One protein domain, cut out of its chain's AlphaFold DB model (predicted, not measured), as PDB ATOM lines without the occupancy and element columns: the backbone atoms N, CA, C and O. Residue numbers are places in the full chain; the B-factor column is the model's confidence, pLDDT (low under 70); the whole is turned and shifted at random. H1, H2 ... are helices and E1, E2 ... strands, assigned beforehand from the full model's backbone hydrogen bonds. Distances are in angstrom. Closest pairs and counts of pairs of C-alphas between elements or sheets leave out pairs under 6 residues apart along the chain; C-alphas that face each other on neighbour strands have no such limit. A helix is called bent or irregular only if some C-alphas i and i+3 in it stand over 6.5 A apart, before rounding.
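This is residues 5 to 95 and 104 to 189 of the 514 residues of an uncharacterized protein of Bacteroides sp. D2 (UniProt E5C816). Three helices, H4, H5 and H6, make an up-and-down bundle along one side of the domain: H4 and H6 pack side by side, while H5 meets H4 near one end and H6 near the other. On the side of H4 away from H6 sit H3 and a small three-stranded sheet, with H3 between that sheet and the short helix H1. The printed part has 177 residues with three named strands, then seven named helices; the sheet, order E1 E3 E2, is mixed, and the class is mostly helix. The whole is compact, with a radius of gyration of the C-alphas of 17.3 A, and rounded, spanning 50 by 39 by 38 A.

Begin at residues 5 to 7, edge strand E1, the parallel neighbour of E3, residues 23 to 26; N 5 and O 23 are 3.1 A apart, within hydrogen-bond range. E3 and E2, residues 13 to 17, form an antiparallel hairpin, with N 24 and O 16 within range at 2.8 A. Next find H1, residues 49 to 53, close but not clearly touching H3, residues 72 to 82; their closest C-alphas, of Ala 51 and Leu 80, are 7.2 A apart. H3 is not on the sheet, but only just, with 4 pairs of C-alphas within 10 A. H4, residues 109 to 130, is the hub; with residues 124 to 128 alone it only just touches H3, by 3 pairs of C-alphas within 8 A, the closest Val 75 and Phe 124 at 7.3 A. H4 and H5, residues 136 to 160, form a helical hairpin at a shallow tilt of 13 degrees, closest at the C-alphas of Tyr 130 and Lys 136, 6.1 A. H5 and H6, residues 165 to 180, form another at 26 degrees, closest at the C-alphas of Ala 154 and Phe 167, 5.0 A. H6 touches H4, closest at the C-alphas of Arg 119 and Gly 173, 4.2 A. H7, residues 184 to 188, is near H2, residues 57 to 63. Every O i to N i+4 pair is within hydrogen-bond range in H1, H3, H5, H6 and H7; H4 has 16 of 18, and H2 0 of 3, with 2 of 4 O i to N i+3 pairs.

Find C-alpha 5 at (-36.911, -22.701, -11.604), where E1 begins. H2 is irregular, with C-alphas 59 and 62 8.0 A apart. H3 runs 15.1 A, H4 29.1 A with a kink of 31 degrees near residue 124, H5 36.2 A and H6 22.2 A. H7 ends at C-alpha 188, (-18.762, -28.963, 15.146).

The C-alphas farthest apart, of Lys 50 and Trp 162, are 52.0 A apart. Residues 96 to 103 are not printed; C-alphas 95 and 104 are 22.6 A apart across the cut. The link from E3 to H1 is long, with 22 residues. Residues 104 to 107 and residue 134 have pLDDT under 70.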
ATOM      1  N   ILE A   5     -36.314 -22.206 -10.357       87.38
ATOM      2  CA  ILE A   5     -36.911 -22.701 -11.604       87.38
ATOM      3  C   ILE A   5     -38.429 -22.758 -11.421       87.38
ATOM      4  O   ILE A   5     -38.903 -23.326 -10.444       87.38
ATOM      5  N   ARG A   6     -39.201 -22.230 -12.376       90.06
ATOM      6  CA  ARG A   6     -40.645 -22.494 -12.458       90.06
ATOM      7  C   ARG A   6     -40.877 -23.747 -13.295       90.06
ATOM      8  O   ARG A   6     -40.355 -23.847 -14.403       90.06
ATOM      9  N   LYS A   7     -41.618 -24.718 -12.764       89.06
ATOM     10  CA  LYS A   7     -41.935 -25.970 -13.466       89.06
ATOM     11  C   LYS A   7     -43.299 -26.485 -13.022       89.06
ATOM     12  O   LYS A   7     -43.612 -26.428 -11.838       89.06
ATOM     13  N   ARG A   8     -44.070 -27.063 -13.946       89.06
ATOM     14  CA  ARG A   8     -45.281 -27.816 -13.593       89.06
ATOM     15  C   ARG A   8     -44.882 -29.087 -12.840       89.06
ATOM     16  O   ARG A   8     -44.169 -29.929 -13.392       89.06
ATOM     17  N   LEU A   9     -45.314 -29.215 -11.589       82.81
ATOM     18  CA  LEU A   9     -45.104 -30.397 -10.754       82.81
ATOM     19  C   LEU A   9     -46.463 -30.977 -10.341       82.81
ATOM     20  O   LEU A   9     -47.328 -30.255  -9.857       82.81
ATOM     21  N   LYS A  10     -46.628 -32.299 -10.475       83.94
ATOM     22  CA  LYS A  10     -47.728 -33.044  -9.840       83.94
ATOM     23  C   LYS A  10     -47.320 -33.400  -8.406       83.94
ATOM     24  O   LYS A  10     -47.016 -34.552  -8.112       83.94
ATOM     25  N   ASP A  11     -47.187 -32.385  -7.560       80.62
ATOM     26  CA  ASP A  11     -46.711 -32.510  -6.179       80.62
ATOM     27  C   ASP A  11     -47.543 -31.613  -5.250       80.62
ATOM     28  O   ASP A  11     -48.143 -30.634  -5.690       80.62
ATOM     29  N   SER A  12     -47.557 -31.944  -3.962       86.56
ATOM     30  CA  SER A  12     -48.204 -31.178  -2.889       86.56
ATOM     31  C   SER A  12     -47.410 -29.939  -2.456       86.56
ATOM     32  O   SER A  12     -47.881 -29.168  -1.625       86.56
ATOM     33  N   PHE A  13     -46.214 -29.725  -3.014       90.44
ATOM     34  CA  PHE A  13     -45.372 -28.569  -2.710       90.44
ATOM     35  C   PHE A  13     -45.532 -27.441  -3.735       90.44
ATOM     36  O   PHE A  13     -45.366 -27.654  -4.938       90.44
ATOM     37  N   MET A  14     -45.768 -26.225  -3.240       90.25
ATOM     38  CA  MET A  14     -45.699 -24.989  -4.018       90.25
ATOM     39  C   MET A  14     -44.243 -24.575  -4.255       90.25
ATOM     40  O   MET A  14     -43.865 -24.289  -5.388       90.25
ATOM     41  N   VAL A  15     -43.405 -24.595  -3.213       92.25
ATOM     42  CA  VAL A  15     -41.955 -24.388  -3.336       92.25
ATOM     43  C   VAL A  15     -41.221 -25.611  -2.810       92.25
ATOM     44  O   VAL A  15     -41.402 -26.020  -1.664       92.25
ATOM     45  N   LYS A  16     -40.370 -26.199  -3.651       92.62
ATOM     46  CA  LYS A  16     -39.619 -27.419  -3.347       92.62
ATOM     47  C   LYS A  16     -38.122 -27.188  -3.485       92.62
ATOM     48  O   LYS A  16     -37.644 -26.873  -4.572       92.62
ATOM     49  N   VAL A  17     -37.356 -27.409  -2.423       93.00
ATOM     50  CA  VAL A  17     -35.893 -27.316  -2.459       93.00
ATOM     51  C   VAL A  17     -35.324 -28.460  -3.307       93.00
ATOM     52  O   VAL A  17     -35.684 -29.636  -3.178       93.00
ATOM     53  N   TRP A  18     -34.411 -28.129  -4.213       90.06
ATOM     54  CA  TRP A  18     -33.862 -29.024  -5.227       90.06
ATOM     55  C   TRP A  18     -32.442 -29.498  -4.886       90.06
ATOM     56  O   TRP A  18     -31.751 -28.943  -4.035       90.06
ATOM     57  N   ARG A  19     -31.954 -30.523  -5.599       90.69
ATOM     58  CA  ARG A  19     -30.600 -31.086  -5.408       90.69
ATOM     59  C   ARG A  19     -29.453 -30.113  -5.720       90.69
ATOM     60  O   ARG A  19     -28.318 -30.390  -5.358       90.69
ATOM     61  N   THR A  20     -29.736 -28.995  -6.383       90.94
ATOM     62  CA  THR A  20     -28.761 -27.930  -6.667       90.94
ATOM     63  C   THR A  20     -28.548 -26.987  -5.480       90.94
ATOM     64  O   THR A  20     -27.719 -26.089  -5.587       90.94
ATOM     65  N   GLY A  21     -29.311 -27.126  -4.386       89.75
ATOM     66  CA  GLY A  21     -29.351 -26.134  -3.304       89.75
ATOM     67  C   GLY A  21     -30.098 -24.848  -3.682       89.75
ATOM     68  O   GLY A  21     -29.865 -23.811  -3.078       89.75
ATOM     69  N   GLY A  22     -30.909 -24.894  -4.741       91.88
ATOM     70  CA  GLY A  22     -31.928 -23.889  -5.059       91.88
ATOM     71  C   GLY A  22     -33.324 -24.478  -4.855       91.88
ATOM     72  O   GLY A  22     -33.455 -25.534  -4.238       91.88
ATOM     73  N   PHE A  23     -34.356 -23.875  -5.431       91.94
ATOM     74  CA  PHE A  23     -35.735 -24.349  -5.318       91.94
ATOM     75  C   PHE A  23     -36.489 -24.350  -6.651       91.94
ATOM     76  O   PHE A  23     -36.104 -23.707  -7.627       91.94
ATOM     77  N   ILE A  24     -37.568 -25.127  -6.698       92.19
ATOM     78  CA  ILE A  24     -38.541 -25.139  -7.783       92.19
ATOM     79  C   ILE A  24     -39.845 -24.553  -7.273       92.19
ATOM     80  O   ILE A  24     -40.346 -24.982  -6.237       92.19
ATOM     81  N   VAL A  25     -40.393 -23.613  -8.034       92.38
ATOM     82  CA  VAL A  25     -41.735 -23.069  -7.843       92.38
ATOM     83  C   VAL A  25     -42.687 -23.831  -8.760       92.38
ATOM     84  O   VAL A  25     -42.486 -23.876  -9.980       92.38
ATOM     85  N   ASN A  26     -43.697 -24.464  -8.171       92.25
ATOM     86  CA  ASN A  26     -44.709 -25.215  -8.893       92.25
ATOM     87  C   ASN A  26     -45.647 -24.255  -9.632       92.25
ATOM     88  O   ASN A  26     -46.290 -23.417  -9.011       92.25
ATOM     89  N   SER A  27     -45.733 -24.391 -10.954       90.62
ATOM     90  CA  SER A  27     -46.626 -23.579 -11.789       90.62
ATOM     91  C   SER A  27     -47.980 -24.233 -12.091       90.62
ATOM     92  O   SER A  27     -48.726 -23.712 -12.912       90.62
ATOM     93  N   ALA A  28     -48.285 -25.380 -11.478       88.50
ATOM     94  CA  ALA A  28     -49.553 -26.103 -11.613       88.50
ATOM     95  C   ALA A  28     -50.313 -26.140 -10.272       88.50
ATOM     96  O   ALA A  28     -50.710 -27.208  -9.805       88.50
ATOM     97  N   VAL A  29     -50.423 -24.983  -9.614       86.75
ATOM     98  CA  VAL A  29     -51.168 -24.816  -8.357       86.75
ATOM     99  C   VAL A  29     -52.619 -24.411  -8.633       86.75
ATOM    100  O   VAL A  29     -52.859 -23.557  -9.477       86.75
ATOM    101  N   GLU A  30     -53.563 -25.042  -7.934       87.62
ATOM    102  CA  GLU A  30     -55.023 -24.870  -8.076       87.62
ATOM    103  C   GLU A  30     -55.595 -24.133  -6.859       87.62
ATOM    104  O   GLU A  30     -55.185 -24.453  -5.747       87.62
ATOM    105  N   ASP A  31     -56.525 -23.189  -7.018       81.31
ATOM    106  CA  ASP A  31     -56.950 -22.254  -5.951       81.31
ATOM    107  C   ASP A  31     -57.598 -22.918  -4.723       81.31
ATOM    108  O   ASP A  31     -57.232 -22.588  -3.597       81.31
ATOM    109  N   ASN A  32     -58.389 -23.979  -4.903       82.88
ATOM    110  CA  ASN A  32     -59.099 -24.668  -3.808       82.88
ATOM    111  C   ASN A  32     -58.327 -25.846  -3.186       82.88
ATOM    112  O   ASN A  32     -58.913 -26.792  -2.659       82.88
ATOM    113  N   LYS A  33     -56.996 -25.832  -3.279       85.06
ATOM    114  CA  LYS A  33     -56.143 -26.930  -2.819       85.06
ATOM    115  C   LYS A  33     -55.035 -26.427  -1.910       85.06
ATOM    116  O   LYS A  33     -54.302 -25.500  -2.251       85.06
ATOM    117  N   GLN A  34     -54.875 -27.080  -0.761       88.25
ATOM    118  CA  GLN A  34     -53.782 -26.778   0.157       88.25
ATOM    119  C   GLN A  34     -52.451 -27.266  -0.424       88.25
ATOM    120  O   GLN A  34     -52.271 -28.456  -0.690       88.25
ATOM    121  N   TYR A  35     -51.494 -26.346  -0.542       88.19
ATOM    122  CA  TYR A  35     -50.107 -26.661  -0.876       88.19
ATOM    123  C   TYR A  35     -49.175 -26.379   0.299       88.19
ATOM    124  O   TYR A  35     -49.401 -25.485   1.117       88.19
ATOM    125  N   TYR A  36     -48.095 -27.145   0.360       92.31
ATOM    126  CA  TYR A  36     -47.045 -27.011   1.359       92.31
ATOM    127  C   TYR A  36     -45.795 -26.378   0.765       92.31
ATOM    128  O   TYR A  36     -45.656 -26.240  -0.452       92.31
ATOM    129  N   SER A  37     -44.842 -26.021   1.618       91.94
ATOM    130  CA  SER A  37     -43.607 -25.387   1.186       91.94
ATOM    131  C   SER A  37     -42.372 -25.952   1.877       91.94
ATOM    132  O   SER A  37     -42.427 -26.457   2.992       91.94
ATOM    133  N   GLN A  38     -41.237 -25.886   1.188       93.19
ATOM    134  CA  GLN A  38     -39.906 -26.194   1.730       93.19
ATOM    135  C   GLN A  38     -39.034 -24.937   1.874       93.19
ATOM    136  O   GLN A  38     -37.906 -25.021   2.347       93.19
ATOM    137  N   SER A  39     -39.552 -23.792   1.431       92.38
ATOM    138  CA  SER A  39     -38.974 -22.452   1.547       92.38
ATOM    139  C   SER A  39     -40.120 -21.441   1.586       92.38
ATOM    140  O   SER A  39     -41.208 -21.738   1.102       92.38
ATOM    141  N   GLY A  40     -39.904 -20.246   2.110       86.88
ATOM    142  CA  GLY A  40     -40.920 -19.195   2.154       86.88
ATOM    143  C   GLY A  40     -40.269 -17.828   2.256       86.88
ATOM    144  O   GLY A  40     -39.055 -17.732   2.104       86.88
ATOM    145  N   HIS A  41     -41.078 -16.807   2.511       83.44
ATOM    146  CA  HIS A  41     -40.606 -15.479   2.890       83.44
ATOM    147  C   HIS A  41     -40.693 -15.363   4.413       83.44
ATOM    148  O   HIS A  41     -41.747 -15.649   4.981       83.44
ATOM    149  N   GLY A  42     -39.605 -14.978   5.082       78.75
ATOM    150  CA  GLY A  42     -39.554 -14.857   6.548       78.75
ATOM    151  C   GLY A  42     -40.384 -13.695   7.107       78.75
ATOM    152  O   GLY A  42     -40.525 -13.543   8.316       78.75
ATOM    153  N   THR A  43     -40.958 -12.884   6.224       80.50
ATOM    154  CA  THR A  43     -41.644 -11.623   6.515       80.50
ATOM    155  C   THR A  43     -43.020 -11.806   7.150       80.50
ATOM    156  O   THR A  43     -43.485 -10.922   7.865       80.50
ATOM    157  N   CYS A  44     -43.666 -12.953   6.931       82.19
ATOM    158  CA  CYS A  44     -44.939 -13.298   7.555       82.19
ATOM    159  C   CYS A  44     -44.957 -14.794   7.892       82.19
ATOM    160  O   CYS A  44     -45.224 -15.641   7.037       82.19
ATOM    161  N   VAL A  45     -44.632 -15.126   9.144       85.81
ATOM    162  CA  VAL A  45     -44.552 -16.513   9.619       85.81
ATOM    163  C   VAL A  45     -45.318 -16.666  10.922       85.81
ATOM    164  O   VAL A  45     -44.967 -16.064  11.934       85.81
ATOM    165  N   PHE A  46     -46.321 -17.542  10.918       88.25
ATOM    166  CA  PHE A  46     -46.977 -18.010  12.133       88.25
ATOM    167  C   PHE A  46     -46.560 -19.456  12.408       88.25
ATOM    168  O   PHE A  46     -46.763 -20.345  11.580       88.25
ATOM    169  N   GLY A  47     -45.938 -19.700  13.560       88.00
ATOM    170  CA  GLY A  47     -45.349 -20.995  13.883       88.00
ATOM    171  C   GLY A  47     -45.481 -21.348  15.357       88.00
ATOM    172  O   GLY A  47     -45.528 -20.484  16.228       88.00
ATOM    173  N   ARG A  48     -45.513 -22.651  15.653       90.00
ATOM    174  CA  ARG A  48     -45.509 -23.141  17.038       90.00
ATOM    175  C   ARG A  48     -44.197 -22.741  17.712       90.00
ATOM    176  O   ARG A  48     -43.129 -23.089  17.211       90.00
ATOM    177  N   THR A  49     -44.272 -22.131  18.893       90.94
ATOM    178  CA  THR A  49     -43.097 -21.713  19.679       90.94
ATOM    179  C   THR A  49     -42.081 -22.841  19.846       90.94
ATOM    180  O   THR A  49     -40.889 -22.629  19.656       90.94
ATOM    181  N   LYS A  50     -42.548 -24.060  20.149       86.94
ATOM    182  CA  LYS A  50     -41.687 -25.244  20.282       86.94
ATOM    183  C   LYS A  50     -40.882 -25.519  19.006       86.94
ATOM    184  O   LYS A  50     -39.671 -25.665  19.081       86.94
ATOM    185  N   ALA A  51     -41.541 -25.518  17.845       84.75
ATOM    186  CA  ALA A  51     -40.895 -25.791  16.563       84.75
ATOM    187  C   ALA A  51     -39.851 -24.725  16.200       84.75
ATOM    188  O   ALA A  51     -38.791 -25.061  15.678       84.75
ATOM    189  N   LEU A  52     -40.135 -23.454  16.505       88.94
ATOM    190  CA  LEU A  52     -39.199 -22.352  16.277       88.94
ATOM    191  C   LEU A  52     -38.001 -22.402  17.236       88.94
ATOM    192  O   LEU A  52     -36.877 -22.193  16.797       88.94
ATOM    193  N   LYS A  53     -38.204 -22.741  18.516       85.75
ATOM    194  CA  LYS A  53     -37.108 -22.914  19.489       85.75
ATOM    195  C   LYS A  53     -36.191 -24.084  19.131       85.75
ATOM    196  O   LYS A  53     -34.979 -23.975  19.239       85.75
ATOM    197  N   GLU A  54     -36.760 -25.187  18.648       83.75
ATOM    198  CA  GLU A  54     -36.009 -26.379  18.237       83.75
ATOM    199  C   GLU A  54     -35.194 -26.184  16.949       83.75
ATOM    200  O   GLU A  54     -34.461 -27.096  16.547       83.75
ATOM    201  N   LEU A  55     -35.308 -25.036  16.268       84.19
ATOM    202  CA  LEU A  55     -34.505 -24.750  15.081       84.19
ATOM    203  C   LEU A  55     -33.022 -24.625  15.386       84.19
ATOM    204  O   LEU A  55     -32.240 -24.995  14.513       84.19
ATOM    205  N   HIS A  56     -32.653 -24.140  16.574       85.44
ATOM    206  CA  HIS A  56     -31.272 -23.802  16.915       85.44
ATOM    207  C   HIS A  56     -30.624 -22.950  15.809       85.44
ATOM    208  O   HIS A  56     -29.764 -23.412  15.054       85.44
ATOM    209  N   PHE A  57     -31.155 -21.741  15.599       84.62
ATOM    210  CA  PHE A  57     -30.717 -20.859  14.508       84.62
ATOM    211  C   PHE A  57     -29.315 -20.277  14.755       84.62
ATOM    212  O   PHE A  57     -28.622 -19.912  13.811       84.62
ATOM    213  N   GLU A  58     -28.858 -20.300  16.007       86.50
ATOM    214  CA  GLU A  58     -27.481 -20.042  16.429       86.50
ATOM    215  C   GLU A  58     -26.447 -20.975  15.769       86.50
ATOM    216  O   GLU A  58     -25.270 -20.642  15.689       86.50
ATOM    217  N   GLU A  59     -26.862 -22.121  15.225       89.25
ATOM    218  CA  GLU A  59     -25.977 -22.994  14.441       89.25
ATOM    219  C   GLU A  59     -25.765 -22.500  13.000       89.25
ATOM    220  O   GLU A  59     -24.973 -23.071  12.251       89.25
ATOM    221  N   GLU A  60     -26.511 -21.480  12.570       93.62
ATOM    222  CA  GLU A  60     -26.499 -20.967  11.199       93.62
ATOM    223  C   GLU A  60     -25.871 -19.565  11.096       93.62
ATOM    224  O   GLU A  60     -26.084 -18.846  10.121       93.62
ATOM    225  N   LEU A  61     -25.046 -19.186  12.083       91.12
ATOM    226  CA  LEU A  61     -24.372 -17.879  12.150       91.12
ATOM    227  C   LEU A  61     -23.422 -17.608  10.977       91.12
ATOM    228  O   LEU A  61     -23.150 -16.453  10.673       91.12
ATOM    229  N   TRP A  62     -23.006 -18.637  10.239       93.06
ATOM    230  CA  TRP A  62     -22.237 -18.490   8.998       93.06
ATOM    231  C   TRP A  62     -22.941 -17.659   7.918       93.06
ATOM    232  O   TRP A  62     -22.287 -17.203   6.977       93.06
ATOM    233  N   LEU A  63     -24.259 -17.458   8.031       90.94
ATOM    234  CA  LEU A  63     -25.022 -16.534   7.190       90.94
ATOM    235  C   LEU A  63     -24.608 -15.068   7.412       90.94
ATOM    236  O   LEU A  63     -24.672 -14.286   6.466       90.94
ATOM    237  N   GLN A  64     -24.165 -14.715   8.625       89.38
ATOM    238  CA  GLN A  64     -23.777 -13.355   9.021       89.38
ATOM    239  C   GLN A  64     -22.394 -12.948   8.501       89.38
ATOM    240  O   GLN A  64     -22.103 -11.761   8.397       89.38
ATOM    241  N   ASP A  65     -21.558 -13.916   8.117       88.69
ATOM    242  CA  ASP A  65     -20.219 -13.650   7.572       88.69
ATOM    243  C   ASP A  65     -20.262 -12.935   6.206       88.69
ATOM    244  O   ASP A  65     -19.243 -12.449   5.716       88.69
ATOM    245  N   ALA A  66     -21.425 -12.907   5.547       87.44
ATOM    246  CA  ALA A  66     -21.648 -12.180   4.304       87.44
ATOM    247  C   ALA A  66     -22.483 -10.916   4.558       87.44
ATOM    248  O   ALA A  66     -23.396 -10.912   5.376       87.44
ATOM    249  N   LYS A  67     -22.247  -9.856   3.768       86.00
ATOM    250  CA  LYS A  67     -22.995  -8.584   3.871       86.00
ATOM    251  C   LYS A  67     -24.514  -8.739   3.681       86.00
ATOM    252  O   LYS A  67     -25.270  -7.899   4.155       86.00
ATOM    253  N   TYR A  68     -24.956  -9.800   3.003       84.50
ATOM    254  CA  TYR A  68     -26.356 -10.220   2.962       84.50
ATOM    255  C   TYR A  68     -26.480 -11.652   3.469       84.50
ATOM    256  O   TYR A  68     -25.730 -12.529   3.036       84.50
ATOM    257  N   ALA A  69     -27.490 -11.903   4.299       85.31
ATOM    258  CA  ALA A  69     -27.752 -13.210   4.891       85.31
ATOM    259  C   ALA A  69     -28.386 -14.225   3.916       85.31
ATOM    260  O   ALA A  69     -28.772 -15.308   4.335       85.31
ATOM    261  N   LEU A  70     -28.458 -13.929   2.612       87.88
ATOM    262  CA  LEU A  70     -29.041 -14.829   1.612       87.88
ATOM    263  C   LEU A  70     -28.394 -16.230   1.682       87.88
ATOM    264  O   LEU A  70     -27.164 -16.296   1.636       87.88
ATOM    265  N   PRO A  71     -29.146 -17.354   1.688       91.38
ATOM    266  CA  PRO A  71     -30.608 -17.481   1.652       91.38
ATOM    267  C   PRO A  71     -31.222 -17.869   3.022       91.38
ATOM    268  O   PRO A  71     -31.776 -18.961   3.159       91.38
ATOM    269  N   GLU A  72     -31.124 -17.001   4.025       91.25
ATOM    270  CA  GLU A  72     -31.617 -17.135   5.405       91.25
ATOM    271  C   GLU A  72     -33.045 -17.674   5.516       91.25
ATOM    272  O   GLU A  72     -33.291 -18.615   6.273       91.25
ATOM    273  N   ASP A  73     -33.964 -17.163   4.697       91.38
ATOM    274  CA  ASP A  73     -35.351 -17.623   4.678       91.38
ATOM    275  C   ASP A  73     -35.414 -19.112   4.318       91.38
ATOM    276  O   ASP A  73     -36.026 -19.934   5.008       91.38
ATOM    277  N   MET A  74     -34.706 -19.505   3.256       93.19
ATOM    278  CA  MET A  74     -34.636 -20.903   2.842       93.19
ATOM    279  C   MET A  74     -33.964 -21.766   3.916       93.19
ATOM    280  O   MET A  74     -34.384 -22.907   4.106       93.19
ATOM    281  N   VAL A  75     -32.960 -21.250   4.636       94.12
ATOM    282  CA  VAL A  75     -32.347 -21.959   5.772       94.12
ATOM    283  C   VAL A  75     -33.390 -22.242   6.849       94.12
ATOM    284  O   VAL A  75     -33.566 -23.400   7.229       94.12
ATOM    285  N   MET A  76     -34.125 -21.221   7.293       93.12
ATOM    286  CA  MET A  76     -35.143 -21.343   8.337       93.12
ATOM    287  C   MET A  76     -36.215 -22.374   7.964       93.12
ATOM    288  O   MET A  76     -36.428 -23.358   8.678       93.12
ATOM    289  N   PHE A  77     -36.867 -22.185   6.816       93.75
ATOM    290  CA  PHE A  77     -37.970 -23.045   6.390       93.75
ATOM    291  C   PHE A  77     -37.510 -24.459   6.049       93.75
ATOM    292  O   PHE A  77     -38.172 -25.434   6.407       93.75
ATOM    293  N   TYR A  78     -36.358 -24.618   5.399       93.31
ATOM    294  CA  TYR A  78     -35.895 -25.953   5.054       93.31
ATOM    295  C   TYR A  78     -35.397 -26.717   6.288       93.31
ATOM    296  O   TYR A  78     -35.608 -27.926   6.376       93.31
ATOM    297  N   LYS A  79     -34.825 -26.038   7.293       91.38
ATOM    298  CA  LYS A  79     -34.489 -26.652   8.589       91.38
ATOM    299  C   LYS A  79     -35.751 -27.071   9.353       91.38
ATOM    300  O   LYS A  79     -35.797 -28.201   9.840       91.38
ATOM    301  N   LEU A  80     -36.804 -26.239   9.376       90.00
ATOM    302  CA  LEU A  80     -38.125 -26.609   9.920       90.00
ATOM    303  C   LEU A  80     -38.665 -27.874   9.247       90.00
ATOM    304  O   LEU A  80     -39.068 -28.821   9.929       90.00
ATOM    305  N   TYR A  81     -38.625 -27.895   7.913       90.31
ATOM    306  CA  TYR A  81     -39.060 -29.019   7.093       90.31
ATOM    307  C   TYR A  81     -38.282 -30.303   7.403       90.31
ATOM    308  O   TYR A  81     -38.871 -31.368   7.590       90.31
ATOM    309  N   LEU A  82     -36.951 -30.221   7.486       85.94
ATOM    310  CA  LEU A  82     -36.107 -31.374   7.805       85.94
ATOM    311  C   LEU A  82     -36.338 -31.900   9.229       85.94
ATOM    312  O   LEU A  82     -36.135 -33.090   9.457       85.94
ATOM    313  N   LYS A  83     -36.801 -31.054  10.157       81.88
ATOM    314  CA  LYS A  83     -37.062 -31.410  11.562       81.88
ATOM    315  C   LYS A  83     -38.435 -32.020  11.848       81.88
ATOM    316  O   LYS A  83     -38.663 -32.424  12.982       81.88
ATOM    317  N   GLY A  84     -39.353 -32.107  10.889       78.81
ATOM    318  CA  GLY A  84     -40.692 -32.656  11.173       78.81
ATOM    319  C   GLY A  84     -41.844 -31.808  10.678       78.81
ATOM    320  O   GLY A  84     -42.958 -32.308  10.547       78.81
ATOM    321  N   ASN A  85     -41.596 -30.521  10.453       85.31
ATOM    322  CA  ASN A  85     -42.671 -29.547  10.418       85.31
ATOM    323  C   ASN A  85     -43.307 -29.452   9.034       85.31
ATOM    324  O   ASN A  85     -42.630 -29.458   8.003       85.31
ATOM    325  N   VAL A  86     -44.629 -29.311   9.040       87.81
ATOM    326  CA  VAL A  86     -45.413 -28.955   7.861       87.81
ATOM    327  C   VAL A  86     -45.476 -27.446   7.767       87.81
ATOM    328  O   VAL A  86     -45.866 -26.780   8.722       87.81
ATOM    329  N   ILE A  87     -45.121 -26.923   6.602       91.50
ATOM    330  CA  ILE A  87     -45.190 -25.496   6.307       91.50
ATOM    331  C   ILE A  87     -46.299 -25.334   5.277       91.50
ATOM    332  O   ILE A  87     -46.118 -25.687   4.111       91.50
ATOM    333  N   ALA A  88     -47.464 -24.883   5.727       89.81
ATOM    334  CA  ALA A  88     -48.586 -24.555   4.858       89.81
ATOM    335  C   ALA A  88     -48.420 -23.127   4.328       89.81
ATOM    336  O   ALA A  88     -47.988 -22.243   5.066       89.81
ATOM    337  N   MET A  89     -48.762 -22.911   3.059       82.00
ATOM    338  CA  MET A  89     -48.894 -21.566   2.503       82.00
ATOM    339  C   MET A  89     -50.374 -21.192   2.496       82.00
ATOM    340  O   MET A  89     -51.179 -21.940   1.937       82.00
ATOM    341  N   ASN A  90     -50.716 -20.042   3.076       84.12
ATOM    342  CA  ASN A  90     -52.011 -19.418   2.846       84.12
ATOM    343  C   ASN A  90     -51.871 -18.453   1.659       84.12
ATOM    344  O   ASN A  90     -51.024 -17.566   1.694       84.12
ATOM    345  N   ARG A  91     -52.645 -18.678   0.593       83.38
ATOM    346  CA  ARG A  91     -52.638 -17.832  -0.613       83.38
ATOM    347  C   ARG A  91     -53.729 -16.763  -0.607       83.38
ATOM    348  O   ARG A  91     -53.702 -15.902  -1.470       83.38
ATOM    349  N   GLU A  92     -54.656 -16.826   0.342       84.06
ATOM    350  CA  GLU A  92     -55.716 -15.829   0.525       84.06
ATOM    351  C   GLU A  92     -55.234 -14.639   1.366       84.06
ATOM    352  O   GLU A  92     -55.868 -13.591   1.394       84.06
ATOM    353  N   VAL A  93     -54.105 -14.799   2.066       81.69
ATOM    354  CA  VAL A  93     -53.490 -13.736   2.862       81.69
ATOM    355  C   VAL A  93     -52.447 -13.021   2.017       81.69
ATOM    356  O   VAL A  93     -51.363 -13.547   1.760       81.69
ATOM    357  N   GLU A  94     -52.770 -11.794   1.633       79.56
ATOM    358  CA  GLU A  94     -51.849 -10.868   0.987       79.56
ATOM    359  C   GLU A  94     -51.367  -9.819   1.993       79.56
ATOM    360  O   GLU A  94     -52.104  -9.389   2.881       79.56
ATOM    361  N   PHE A  95     -50.113  -9.394   1.867       80.06
ATOM    362  CA  PHE A  95     -49.571  -8.293   2.655       80.06
ATOM    363  C   PHE A  95     -48.610  -7.465   1.811       80.06
ATOM    364  O   PHE A  95     -47.874  -7.980   0.966       80.06
ATOM    365  N   LEU A 104     -30.064   0.725   0.731       54.00
ATOM    366  CA  LEU A 104     -28.738   0.261   0.295       54.00
ATOM    367  C   LEU A 104     -28.593   0.354  -1.237       54.00
ATOM    368  O   LEU A 104     -28.266  -0.637  -1.897       54.00
ATOM    369  N   MET A 105     -28.847   1.521  -1.838       49.72
ATOM    370  CA  MET A 105     -28.429   1.800  -3.224       49.72
ATOM    371  C   MET A 105     -26.921   2.092  -3.278       49.72
ATOM    372  O   MET A 105     -26.486   3.197  -3.565       49.72
ATOM    373  N   ASP A 106     -26.121   1.078  -2.961       57.06
ATOM    374  CA  ASP A 106     -24.685   1.042  -3.237       57.06
ATOM    375  C   ASP A 106     -24.490   0.165  -4.485       57.06
ATOM    376  O   ASP A 106     -25.084  -0.918  -4.580       57.06
ATOM    377  N   ASP A 107     -23.661   0.594  -5.439       58.16
ATOM    378  CA  ASP A 107     -23.297  -0.176  -6.640       58.16
ATOM    379  C   ASP A 107     -22.780  -1.586  -6.294       58.16
ATOM    380  O   ASP A 107     -22.910  -2.538  -7.077       58.16
ATOM    381  N   ASN A 108     -22.297  -1.775  -5.063       74.12
ATOM    382  CA  ASN A 108     -21.885  -3.067  -4.534       74.12
ATOM    383  C   ASN A 108     -23.036  -4.001  -4.125       74.12
ATOM    384  O   ASN A 108     -22.782  -5.181  -3.889       74.12
ATOM    385  N   LYS A 109     -24.303  -3.568  -4.037       82.06
ATOM    386  CA  LYS A 109     -25.435  -4.429  -3.614       82.06
ATOM    387  C   LYS A 109     -25.530  -5.706  -4.447       82.06
ATOM    388  O   LYS A 109     -25.674  -6.798  -3.902       82.06
ATOM    389  N   LYS A 110     -25.387  -5.585  -5.770       85.12
ATOM    390  CA  LYS A 110     -25.405  -6.743  -6.678       85.12
ATOM    391  C   LYS A 110     -24.221  -7.678  -6.429       85.12
ATOM    392  O   LYS A 110     -24.424  -8.887  -6.397       85.12
ATOM    393  N   LEU A 111     -23.021  -7.135  -6.217       89.88
ATOM    394  CA  LEU A 111     -21.820  -7.920  -5.909       89.88
ATOM    395  C   LEU A 111     -21.966  -8.657  -4.573       89.88
ATOM    396  O   LEU A 111     -21.748  -9.861  -4.511       89.88
ATOM    397  N   ASN A 112     -22.444  -7.972  -3.537       89.69
ATOM    398  CA  ASN A 112     -22.680  -8.559  -2.221       89.69
ATOM    399  C   ASN A 112     -23.742  -9.674  -2.269       89.69
ATOM    400  O   ASN A 112     -23.550 -10.730  -1.672       89.69
ATOM    401  N   ASN A 113     -24.821  -9.491  -3.040       89.44
ATOM    402  CA  ASN A 113     -25.822 -10.539  -3.273       89.44
ATOM    403  C   ASN A 113     -25.248 -11.740  -4.037       89.44
ATOM    404  O   ASN A 113     -25.586 -12.882  -3.726       89.44
ATOM    405  N   ILE A 114     -24.388 -11.499  -5.034       91.94
ATOM    406  CA  ILE A 114     -23.688 -12.562  -5.767       91.94
ATOM    407  C   ILE A 114     -22.785 -13.349  -4.814       91.94
ATOM    408  O   ILE A 114     -22.861 -14.579  -4.795       91.94
ATOM    409  N   TYR A 115     -21.982 -12.654  -4.003       94.81
ATOM    410  CA  TYR A 115     -21.088 -13.271  -3.024       94.81
ATOM    411  C   TYR A 115     -21.870 -14.135  -2.033       94.81
ATOM    412  O   TYR A 115     -21.594 -15.330  -1.916       94.81
ATOM    413  N   ALA A 116     -22.904 -13.569  -1.400       93.31
ATOM    414  CA  ALA A 116     -23.774 -14.291  -0.478       93.31
ATOM    415  C   ALA A 116     -24.418 -15.506  -1.165       93.31
ATOM    416  O   ALA A 116     -24.254 -16.639  -0.719       93.31
ATOM    417  N   SER A 117     -25.049 -15.322  -2.330       92.81
ATOM    418  CA  SER A 117     -25.679 -16.422  -3.071       92.81
ATOM    419  C   SER A 117     -24.705 -17.547  -3.455       92.81
ATOM    420  O   SER A 117     -25.153 -18.690  -3.611       92.81
ATOM    421  N   ALA A 118     -23.424 -17.247  -3.674       94.88
ATOM    422  CA  ALA A 118     -22.399 -18.227  -4.020       94.88
ATOM    423  C   ALA A 118     -21.856 -18.940  -2.773       94.88
ATOM    424  O   ALA A 118     -21.951 -20.167  -2.685       94.88
ATOM    425  N   ARG A 119     -21.357 -18.173  -1.795       96.56
ATOM    426  CA  ARG A 119     -20.780 -18.674  -0.541       96.56
ATOM    427  C   ARG A 119     -21.815 -19.419   0.286       96.56
ATOM    428  O   ARG A 119     -21.705 -20.629   0.490       96.56
ATOM    429  N   ASN A 120     -22.855 -18.710   0.709       96.69
ATOM    430  CA  ASN A 120     -23.888 -19.243   1.587       96.69
ATOM    431  C   ASN A 120     -24.718 -20.312   0.867       96.69
ATOM    432  O   ASN A 120     -25.118 -21.305   1.467       96.69
ATOM    433  N   GLY A 121     -24.909 -20.175  -0.450       95.12
ATOM    434  CA  GLY A 121     -25.557 -21.201  -1.269       95.12
ATOM    435  C   GLY A 121     -24.790 -22.530  -1.316       95.12
ATOM    436  O   GLY A 121     -25.418 -23.593  -1.323       95.12
ATOM    437  N   LEU A 122     -23.452 -22.494  -1.332       96.56
ATOM    438  CA  LEU A 122     -22.614 -23.696  -1.280       96.56
ATOM    439  C   LEU A 122     -22.642 -24.343   0.110       96.56
ATOM    440  O   LEU A 122     -22.802 -25.563   0.203       96.56
ATOM    441  N   ILE A 123     -22.555 -23.537   1.172       96.56
ATOM    442  CA  ILE A 123     -22.668 -24.011   2.561       96.56
ATOM    443  C   ILE A 123     -24.044 -24.653   2.779       96.56
ATOM    444  O   ILE A 123     -24.120 -25.794   3.239       96.56
ATOM    445  N   PHE A 124     -25.122 -23.994   2.338       95.69
ATOM    446  CA  PHE A 124     -26.476 -24.543   2.377       95.69
ATOM    447  C   PHE A 124     -26.573 -25.881   1.637       95.69
ATOM    448  O   PHE A 124     -27.100 -26.860   2.168       95.69
ATOM    449  N   TRP A 125     -26.050 -25.956   0.408       95.69
ATOM    450  CA  TRP A 125     -26.048 -27.207  -0.346       95.69
ATOM    451  C   TRP A 125     -25.320 -28.312   0.426       95.69
ATOM    452  O   TRP A 125     -25.849 -29.416   0.564       95.69
ATOM    453  N   HIS A 126     -24.137 -28.036   0.970       95.00
ATOM    454  CA  HIS A 126     -23.379 -29.057   1.676       95.00
ATOM    455  C   HIS A 126     -24.112 -29.524   2.946       95.00
ATOM    456  O   HIS A 126     -24.319 -30.725   3.149       95.00
ATOM    457  N   ARG A 127     -24.573 -28.568   3.760       92.31
ATOM    458  CA  ARG A 127     -25.205 -28.800   5.062       92.31
ATOM    459  C   ARG A 127     -26.582 -29.446   4.957       92.31
ATOM    460  O   ARG A 127     -26.839 -30.415   5.660       92.31
ATOM    461  N   PHE A 128     -27.437 -28.971   4.052       92.38
ATOM    462  CA  PHE A 128     -28.850 -29.360   3.997       92.38
ATOM    463  C   PHE A 128     -29.201 -30.295   2.826       92.38
ATOM    464  O   PHE A 128     -30.275 -30.904   2.808       92.38
ATOM    465  N   ILE A 129     -28.329 -30.429   1.819       92.25
ATOM    466  CA  ILE A 129     -28.580 -31.275   0.639       92.25
ATOM    467  C   ILE A 129     -27.615 -32.454   0.588       92.25
ATOM    468  O   ILE A 129     -28.064 -33.595   0.501       92.25
ATOM    469  N   TYR A 130     -26.306 -32.212   0.630       91.69
ATOM    470  CA  TYR A 130     -25.303 -33.271   0.519       91.69
ATOM    471  C   TYR A 130     -25.282 -34.181   1.751       91.69
ATOM    472  O   TYR A 130     -25.301 -35.405   1.599       91.69
ATOM    473  N   LYS A 131     -25.303 -33.604   2.963       86.75
ATOM    474  CA  LYS A 131     -25.369 -34.374   4.217       86.75
ATOM    475  C   LYS A 131     -26.728 -35.070   4.423       86.75
ATOM    476  O   LYS A 131     -26.757 -36.149   5.006       86.75
ATOM    477  N   CYS A 132     -27.828 -34.510   3.907       81.88
ATOM    478  CA  CYS A 132     -29.194 -34.967   4.219       81.88
ATOM    479  C   CYS A 132     -29.897 -35.798   3.122       81.88
ATOM    480  O   CYS A 132     -31.036 -36.213   3.331       81.88
ATOM    481  N   ARG A 133     -29.313 -35.992   1.926       77.69
ATOM    482  CA  ARG A 133     -29.976 -36.716   0.815       77.69
ATOM    483  C   ARG A 133     -29.217 -37.946   0.324       77.69
ATOM    484  O   ARG A 133     -27.993 -37.978   0.249       77.69
ATOM    485  N   ASP A 134     -29.996 -38.903  -0.177       66.38
ATOM    486  CA  ASP A 134     -29.519 -40.134  -0.797       66.38
ATOM    487  C   ASP A 134     -28.891 -39.851  -2.152       66.38
ATOM    488  O   ASP A 134     -29.227 -38.867  -2.825       66.38
ATOM    489  N   LYS A 135     -28.058 -40.790  -2.616       81.94
ATOM    490  CA  LYS A 135     -27.344 -40.695  -3.897       81.94
ATOM    491  C   LYS A 135     -26.474 -39.433  -3.925       81.94
ATOM    492  O   LYS A 135     -26.716 -38.523  -4.719       81.94
ATOM    493  N   LYS A 136     -25.474 -39.379  -3.036       85.75
ATOM    494  CA  LYS A 136     -24.532 -38.252  -2.897       85.75
ATOM    495  C   LYS A 136     -23.917 -37.834  -4.237       85.75
ATOM    496  O   LYS A 136     -23.895 -36.647  -4.543       85.75
ATOM    497  N   TRP A 137     -23.546 -38.804  -5.075       88.19
ATOM    498  CA  TRP A 137     -23.019 -38.575  -6.426       88.19
ATOM    499  C   TRP A 137     -23.941 -37.707  -7.302       88.19
ATOM    500  O   TRP A 137     -23.472 -36.817  -8.003       88.19
ATOM    501  N   LEU A 138     -25.264 -37.889  -7.212       87.56
ATOM    502  CA  LEU A 138     -26.223 -37.100  -7.987       87.56
ATOM    503  C   LEU A 138     -26.323 -35.666  -7.455       87.56
ATOM    504  O   LEU A 138     -26.493 -34.727  -8.230       87.56
ATOM    505  N   SER A 139     -26.216 -35.481  -6.135       91.00
ATOM    506  CA  SER A 139     -26.149 -34.146  -5.527       91.00
ATOM    507  C   SER A 139     -24.865 -33.414  -5.931       91.00
ATOM    508  O   SER A 139     -24.940 -32.225  -6.235       91.00
ATOM    509  N   ILE A 140     -23.731 -34.126  -6.005       93.62
ATOM    510  CA  ILE A 140     -22.453 -33.601  -6.514       93.62
ATOM    511  C   ILE A 140     -22.608 -33.164  -7.976       93.62
ATOM    512  O   ILE A 140     -22.330 -32.015  -8.304       93.62
ATOM    513  N   LEU A 141     -23.148 -34.027  -8.843       92.62
ATOM    514  CA  LEU A 141     -23.377 -33.686 -10.251       92.62
ATOM    515  C   LEU A 141     -24.257 -32.432 -10.397       92.62
ATOM    516  O   LEU A 141     -23.985 -31.557 -11.218       92.62
ATOM    517  N   CYS A 142     -25.302 -32.312  -9.571       91.69
ATOM    518  CA  CYS A 142     -26.194 -31.155  -9.585       91.69
ATOM    519  C   CYS A 142     -25.492 -29.854  -9.173       91.69
ATOM    520  O   CYS A 142     -25.722 -28.830  -9.822       91.69
ATOM    521  N   ILE A 143     -24.673 -29.866  -8.113       94.25
ATOM    522  CA  ILE A 143     -23.969 -28.654  -7.672       94.25
ATOM    523  C   ILE A 143     -22.846 -28.276  -8.634       94.25
ATOM    524  O   ILE A 143     -22.744 -27.105  -8.980       94.25
ATOM    525  N   VAL A 144     -22.091 -29.248  -9.160       94.06
ATOM    526  CA  VAL A 144     -21.046 -29.008 -10.167       94.06
ATOM    527  C   VAL A 144     -21.659 -28.355 -11.398       94.06
ATOM    528  O   VAL A 144     -21.190 -27.311 -11.843       94.06
ATOM    529  N   ARG A 145     -22.787 -28.889 -11.884       90.75
ATOM    530  CA  ARG A 145     -23.538 -28.281 -12.986       90.75
ATOM    531  C   ARG A 145     -23.981 -26.852 -12.652       90.75
ATOM    532  O   ARG A 145     -23.862 -25.969 -13.495       90.75
ATOM    533  N   ARG A 146     -24.504 -26.599 -11.444       91.50
ATOM    534  CA  ARG A 146     -24.913 -25.246 -11.019       91.50
ATOM    535  C   ARG A 146     -23.725 -24.284 -11.028       91.50
ATOM    536  O   ARG A 146     -23.865 -23.216 -11.619       91.50
ATOM    537  N   ILE A 147     -22.611 -24.648 -10.396       93.81
ATOM    538  CA  ILE A 147     -21.404 -23.816 -10.311       93.81
ATOM    539  C   ILE A 147     -20.888 -23.526 -11.719       93.81
ATOM    540  O   ILE A 147     -20.788 -22.361 -12.088       93.81
ATOM    541  N   PHE A 148     -20.691 -24.565 -12.538       92.81
ATOM    542  CA  PHE A 148     -20.184 -24.438 -13.904       92.81
ATOM    543  C   PHE A 148     -21.010 -23.462 -14.744       92.81
ATOM    544  O   PHE A 148     -20.479 -22.470 -15.233       92.81
ATOM    545  N   PHE A 149     -22.323 -23.689 -14.872       90.31
ATOM    546  CA  PHE A 149     -23.153 -22.823 -15.710       90.31
ATOM    547  C   PHE A 149     -23.298 -21.415 -15.127       90.31
ATOM    548  O   PHE A 149     -23.325 -20.453 -15.885       90.31
ATOM    549  N   THR A 150     -23.371 -21.262 -13.801       90.31
ATOM    550  CA  THR A 150     -23.469 -19.927 -13.183       90.31
ATOM    551  C   THR A 150     -22.206 -19.111 -13.456       90.31
ATOM    552  O   THR A 150     -22.309 -17.968 -13.902       90.31
ATOM    553  N   SER A 151     -21.030 -19.714 -13.271       91.94
ATOM    554  CA  SER A 151     -19.743 -19.078 -13.550       91.94
ATOM    555  C   SER A 151     -19.549 -18.814 -15.045       91.94
ATOM    556  O   SER A 151     -19.158 -17.710 -15.414       91.94
ATOM    557  N   LEU A 152     -19.900 -19.763 -15.921       90.75
ATOM    558  CA  LEU A 152     -19.807 -19.594 -17.374       90.75
ATOM    559  C   LEU A 152     -20.681 -18.434 -17.866       90.75
ATOM    560  O   LEU A 152     -20.204 -17.569 -18.593       90.75
ATOM    561  N   PHE A 153     -21.947 -18.366 -17.445       88.75
ATOM    562  CA  PHE A 153     -22.827 -17.268 -17.850       88.75
ATOM    563  C   PHE A 153     -22.380 -15.918 -17.282       88.75
ATOM    564  O   PHE A 153     -22.515 -14.906 -17.971       88.75
ATOM    565  N   ALA A 154     -21.854 -15.881 -16.053       89.88
ATOM    566  CA  ALA A 154     -21.289 -14.662 -15.480       89.88
ATOM    567  C   ALA A 154     -20.062 -14.185 -16.273       89.88
ATOM    568  O   ALA A 154     -19.953 -12.992 -16.549       89.88
ATOM    569  N   LEU A 155     -19.192 -15.109 -16.693       93.06
ATOM    570  CA  LEU A 155     -18.032 -14.812 -17.527       93.06
ATOM    571  C   LEU A 155     -18.450 -14.297 -18.906       93.06
ATOM    572  O   LEU A 155     -18.027 -13.215 -19.291       93.06
ATOM    573  N   LEU A 156     -19.325 -15.017 -19.615       90.19
ATOM    574  CA  LEU A 156     -19.791 -14.629 -20.952       90.19
ATOM    575  C   LEU A 156     -20.448 -13.243 -20.944       90.19
ATOM    576  O   LEU A 156     -20.122 -12.396 -21.771       90.19
ATOM    577  N   LYS A 157     -21.334 -12.973 -19.975       85.94
ATOM    578  CA  LYS A 157     -21.941 -11.641 -19.817       85.94
ATOM    579  C   LYS A 157     -20.910 -10.572 -19.474       85.94
ATOM    580  O   LYS A 157     -21.052  -9.445 -19.939       85.94
ATOM    581  N   GLY A 158     -19.916 -10.914 -18.659       90.38
ATOM    582  CA  GLY A 158     -18.845 -10.001 -18.289       90.38
ATOM    583  C   GLY A 158     -17.947  -9.644 -19.469       90.38
ATOM    584  O   GLY A 158     -17.646  -8.475 -19.649       90.38
ATOM    585  N   VAL A 159     -17.604 -10.614 -20.322       92.12
ATOM    586  CA  VAL A 159     -16.843 -10.385 -21.562       92.12
ATOM    587  C   VAL A 159     -17.613  -9.471 -22.515       92.12
ATOM    588  O   VAL A 159     -17.059  -8.486 -22.983       92.12
ATOM    589  N   ILE A 160     -18.911  -9.725 -22.733       90.88
ATOM    590  CA  ILE A 160     -19.764  -8.880 -23.593       90.88
ATOM    591  C   ILE A 160     -19.835  -7.431 -23.078       90.88
ATOM    592  O   ILE A 160     -19.908  -6.493 -23.865       90.88
ATOM    593  N   ARG A 161     -19.835  -7.242 -21.754       88.75
ATOM    594  CA  ARG A 161     -19.958  -5.929 -21.100       88.75
ATOM    595  C   ARG A 161     -18.623  -5.296 -20.709       88.75
ATOM    596  O   ARG A 161     -18.644  -4.247 -20.078       88.75
ATOM    597  N   TRP A 162     -17.499  -5.940 -21.024       89.88
ATOM    598  CA  TRP A 162     -16.165  -5.549 -20.554       89.88
ATOM    599  C   TRP A 162     -16.055  -5.380 -19.021       89.88
ATOM    600  O   TRP A 162     -15.237  -4.615 -18.522       89.88
ATOM    601  N   ASP A 163     -16.851  -6.132 -18.252       89.81
ATOM    602  CA  ASP A 163     -16.867  -6.119 -16.783       89.81
ATOM    603  C   ASP A 163     -16.984  -7.539 -16.205       89.81
ATOM    604  O   ASP A 163     -18.067  -8.118 -16.090       89.81
ATOM    605  N   ILE A 164     -15.850  -8.105 -15.789       93.19
ATOM    606  CA  ILE A 164     -15.770  -9.458 -15.217       93.19
ATOM    607  C   ILE A 164     -15.913  -9.497 -13.689       93.19
ATOM    608  O   ILE A 164     -15.698 -10.556 -13.089       93.19
ATOM    609  N   ARG A 165     -16.272  -8.383 -13.027       93.62
ATOM    610  CA  ARG A 165     -16.394  -8.334 -11.557       93.62
ATOM    611  C   ARG A 165     -17.362  -9.392 -11.033       93.62
ATOM    612  O   ARG A 165     -17.035 -10.092 -10.085       93.62
ATOM    613  N   TYR A 166     -18.491  -9.610 -11.710       92.25
ATOM    614  CA  TYR A 166     -19.488 -10.609 -11.294       92.25
ATOM    615  C   TYR A 166     -18.930 -12.032 -11.309       92.25
ATOM    616  O   TYR A 166     -19.182 -12.802 -10.384       92.25
ATOM    617  N   PHE A 167     -18.152 -12.382 -12.337       94.81
ATOM    618  CA  PHE A 167     -17.488 -13.681 -12.409       94.81
ATOM    619  C   PHE A 167     -16.483 -13.853 -11.266       94.81
ATOM    620  O   PHE A 167     -16.527 -14.868 -10.570       94.81
ATOM    621  N   LYS A 168     -15.634 -12.843 -11.025       96.38
ATOM    622  CA  LYS A 168     -14.662 -12.860  -9.920       96.38
ATOM    623  C   LYS A 168     -15.357 -13.059  -8.570       96.38
ATOM    624  O   LYS A 168     -14.963 -13.949  -7.826       96.38
ATOM    625  N   THR A 169     -16.441 -12.330  -8.309       96.00
ATOM    626  CA  THR A 169     -17.206 -12.439  -7.058       96.00
ATOM    627  C   THR A 169     -17.888 -13.801  -6.885       96.00
ATOM    628  O   THR A 169     -17.915 -14.326  -5.774       96.00
ATOM    629  N   TYR A 170     -18.396 -14.428  -7.957       96.00
ATOM    630  CA  TYR A 170     -18.891 -15.812  -7.879       96.00
ATOM    631  C   TYR A 170     -17.780 -16.789  -7.480       96.00
ATOM    632  O   TYR A 170     -17.986 -17.627  -6.602       96.00
ATOM    633  N   MET A 171     -16.611 -16.693  -8.121       97.38
ATOM    634  CA  MET A 171     -15.478 -17.580  -7.840       97.38
ATOM    635  C   MET A 171     -14.945 -17.392  -6.419       97.38
ATOM    636  O   MET A 171     -14.650 -18.378  -5.744       97.38
ATOM    637  N   GLU A 172     -14.878 -16.149  -5.950       97.56
ATOM    638  CA  GLU A 172     -14.513 -15.813  -4.577       97.56
ATOM    639  C   GLU A 172     -15.507 -16.403  -3.569       97.56
ATOM    640  O   GLU A 172     -15.102 -17.142  -2.674       97.56
ATOM    641  N   GLY A 173     -16.812 -16.193  -3.778       97.19
ATOM    642  CA  GLY A 173     -17.843 -16.749  -2.903       97.19
ATOM    643  C   GLY A 173     -17.815 -18.281  -2.849       97.19
ATOM    644  O   GLY A 173     -17.876 -18.861  -1.765       97.19
ATOM    645  N   TYR A 174     -17.651 -18.968  -3.987       97.69
ATOM    646  CA  TYR A 174     -17.513 -20.431  -3.991       97.69
ATOM    647  C   TYR A 174     -16.237 -20.908  -3.290       97.69
ATOM    648  O   TYR A 174     -16.287 -21.898  -2.560       97.69
ATOM    649  N   ARG A 175     -15.108 -20.213  -3.476       97.94
ATOM    650  CA  ARG A 175     -13.846 -20.529  -2.792       97.94
ATOM    651  C   ARG A 175     -13.996 -20.400  -1.280       97.94
ATOM    652  O   ARG A 175     -13.584 -21.299  -0.552       97.94
ATOM    653  N   ASP A 176     -14.592 -19.314  -0.810       97.88
ATOM    654  CA  ASP A 176     -14.736 -19.052   0.620       97.88
ATOM    655  C   ASP A 176     -15.773 -19.980   1.259       97.88
ATOM    656  O   ASP A 176     -15.551 -20.491   2.355       97.88
ATOM    657  N   GLY A 177     -16.854 -20.304   0.541       97.19
ATOM    658  CA  GLY A 177     -17.806 -21.332   0.966       97.19
ATOM    659  C   GLY A 177     -17.151 -22.713   1.066       97.19
ATOM    660  O   GLY A 177     -17.389 -23.438   2.029       97.19
ATOM    661  N   TRP A 178     -16.281 -23.064   0.111       97.25
ATOM    662  CA  TRP A 178     -15.516 -24.313   0.143       97.25
ATOM    663  C   TRP A 178     -14.531 -24.357   1.314       97.25
ATOM    664  O   TRP A 178     -14.434 -25.378   1.991       97.25
ATOM    665  N   LYS A 179     -13.827 -23.253   1.592       97.38
ATOM    666  CA  LYS A 179     -12.965 -23.140   2.777       97.38
ATOM    667  C   LYS A 179     -13.775 -23.337   4.057       97.38
ATOM    668  O   LYS A 179     -13.389 -24.156   4.882       97.38
ATOM    669  N   TYR A 180     -14.917 -22.656   4.183       96.25
ATOM    670  CA  TYR A 180     -15.761 -22.727   5.374       96.25
ATOM    671  C   TYR A 180     -16.224 -24.157   5.683       96.25
ATOM    672  O   TYR A 180     -16.077 -24.608   6.817       96.25
ATOM    673  N   ILE A 181     -16.694 -24.918   4.685       95.69
ATOM    674  CA  ILE A 181     -17.160 -26.302   4.907       95.69
ATOM    675  C   ILE A 181     -16.050 -27.288   5.326       95.69
ATOM    676  O   ILE A 181     -16.371 -28.422   5.679       95.69
ATOM    677  N   HIS A 182     -14.776 -26.881   5.279       95.00
ATOM    678  CA  HIS A 182     -13.621 -27.660   5.743       95.00
ATOM    679  C   HIS A 182     -13.039 -27.144   7.074       95.00
ATOM    680  O   HIS A 182     -12.022 -27.661   7.532       95.00
ATOM    681  N   THR A 183     -13.659 -26.145   7.708       94.06
ATOM    682  CA  THR A 183     -13.233 -25.631   9.023       94.06
ATOM    683  C   THR A 183     -13.674 -26.543  10.170       94.06
ATOM    684  O   THR A 183     -14.654 -27.283  10.048       94.06
ATOM    685  N   SER A 184     -12.984 -26.464  11.315       89.81
ATOM    686  CA  SER A 184     -13.415 -27.119  12.561       89.81
ATOM    687  C   SER A 184     -14.788 -26.619  13.008       89.81
ATOM    688  O   SER A 184     -15.667 -27.433  13.272       89.81
ATOM    689  N   THR A 185     -15.015 -25.303  12.950       88.50
ATOM    690  CA  THR A 185     -16.290 -24.659  13.300       88.50
ATOM    691  C   THR A 185     -17.468 -25.262  12.539       88.50
ATOM    692  O   THR A 185     -18.494 -25.577  13.132       88.50
ATOM    693  N   TYR A 186     -17.330 -25.493  11.229       91.00
ATOM    694  CA  TYR A 186     -18.386 -26.141  10.447       91.00
ATOM    695  C   TYR A 186     -18.591 -27.620  10.818       91.00
ATOM    696  O   TYR A 186     -19.712 -28.135  10.747       91.00
ATOM    697  N   ASN A 187     -17.516 -28.322  11.178       85.25
ATOM    698  CA  ASN A 187     -17.566 -29.734  11.556       85.25
ATOM    699  C   ASN A 187     -18.188 -29.959  12.941       85.25
ATOM    700  O   ASN A 187     -18.772 -31.019  13.160       85.25
ATOM    701  N   GLU A 188     -18.111 -28.969  13.830       87.31
ATOM    702  CA  GLU A 188     -18.762 -28.963  15.146       87.31
ATOM    703  C   GLU A 188     -20.278 -28.736  15.064       87.31
ATOM    704  O   GLU A 188     -21.012 -29.124  15.973       87.31
ATOM    705  N   LEU A 189     -20.779 -28.158  13.962       86.25
ATOM    706  CA  LEU A 189     -22.213 -27.942  13.784       86.25
ATOM    707  C   LEU A 189     -22.978 -29.267  13.794       86.25
ATOM    708  O   LEU A 189     -22.643 -30.212  13.069       86.25
TER     709      LEU A 189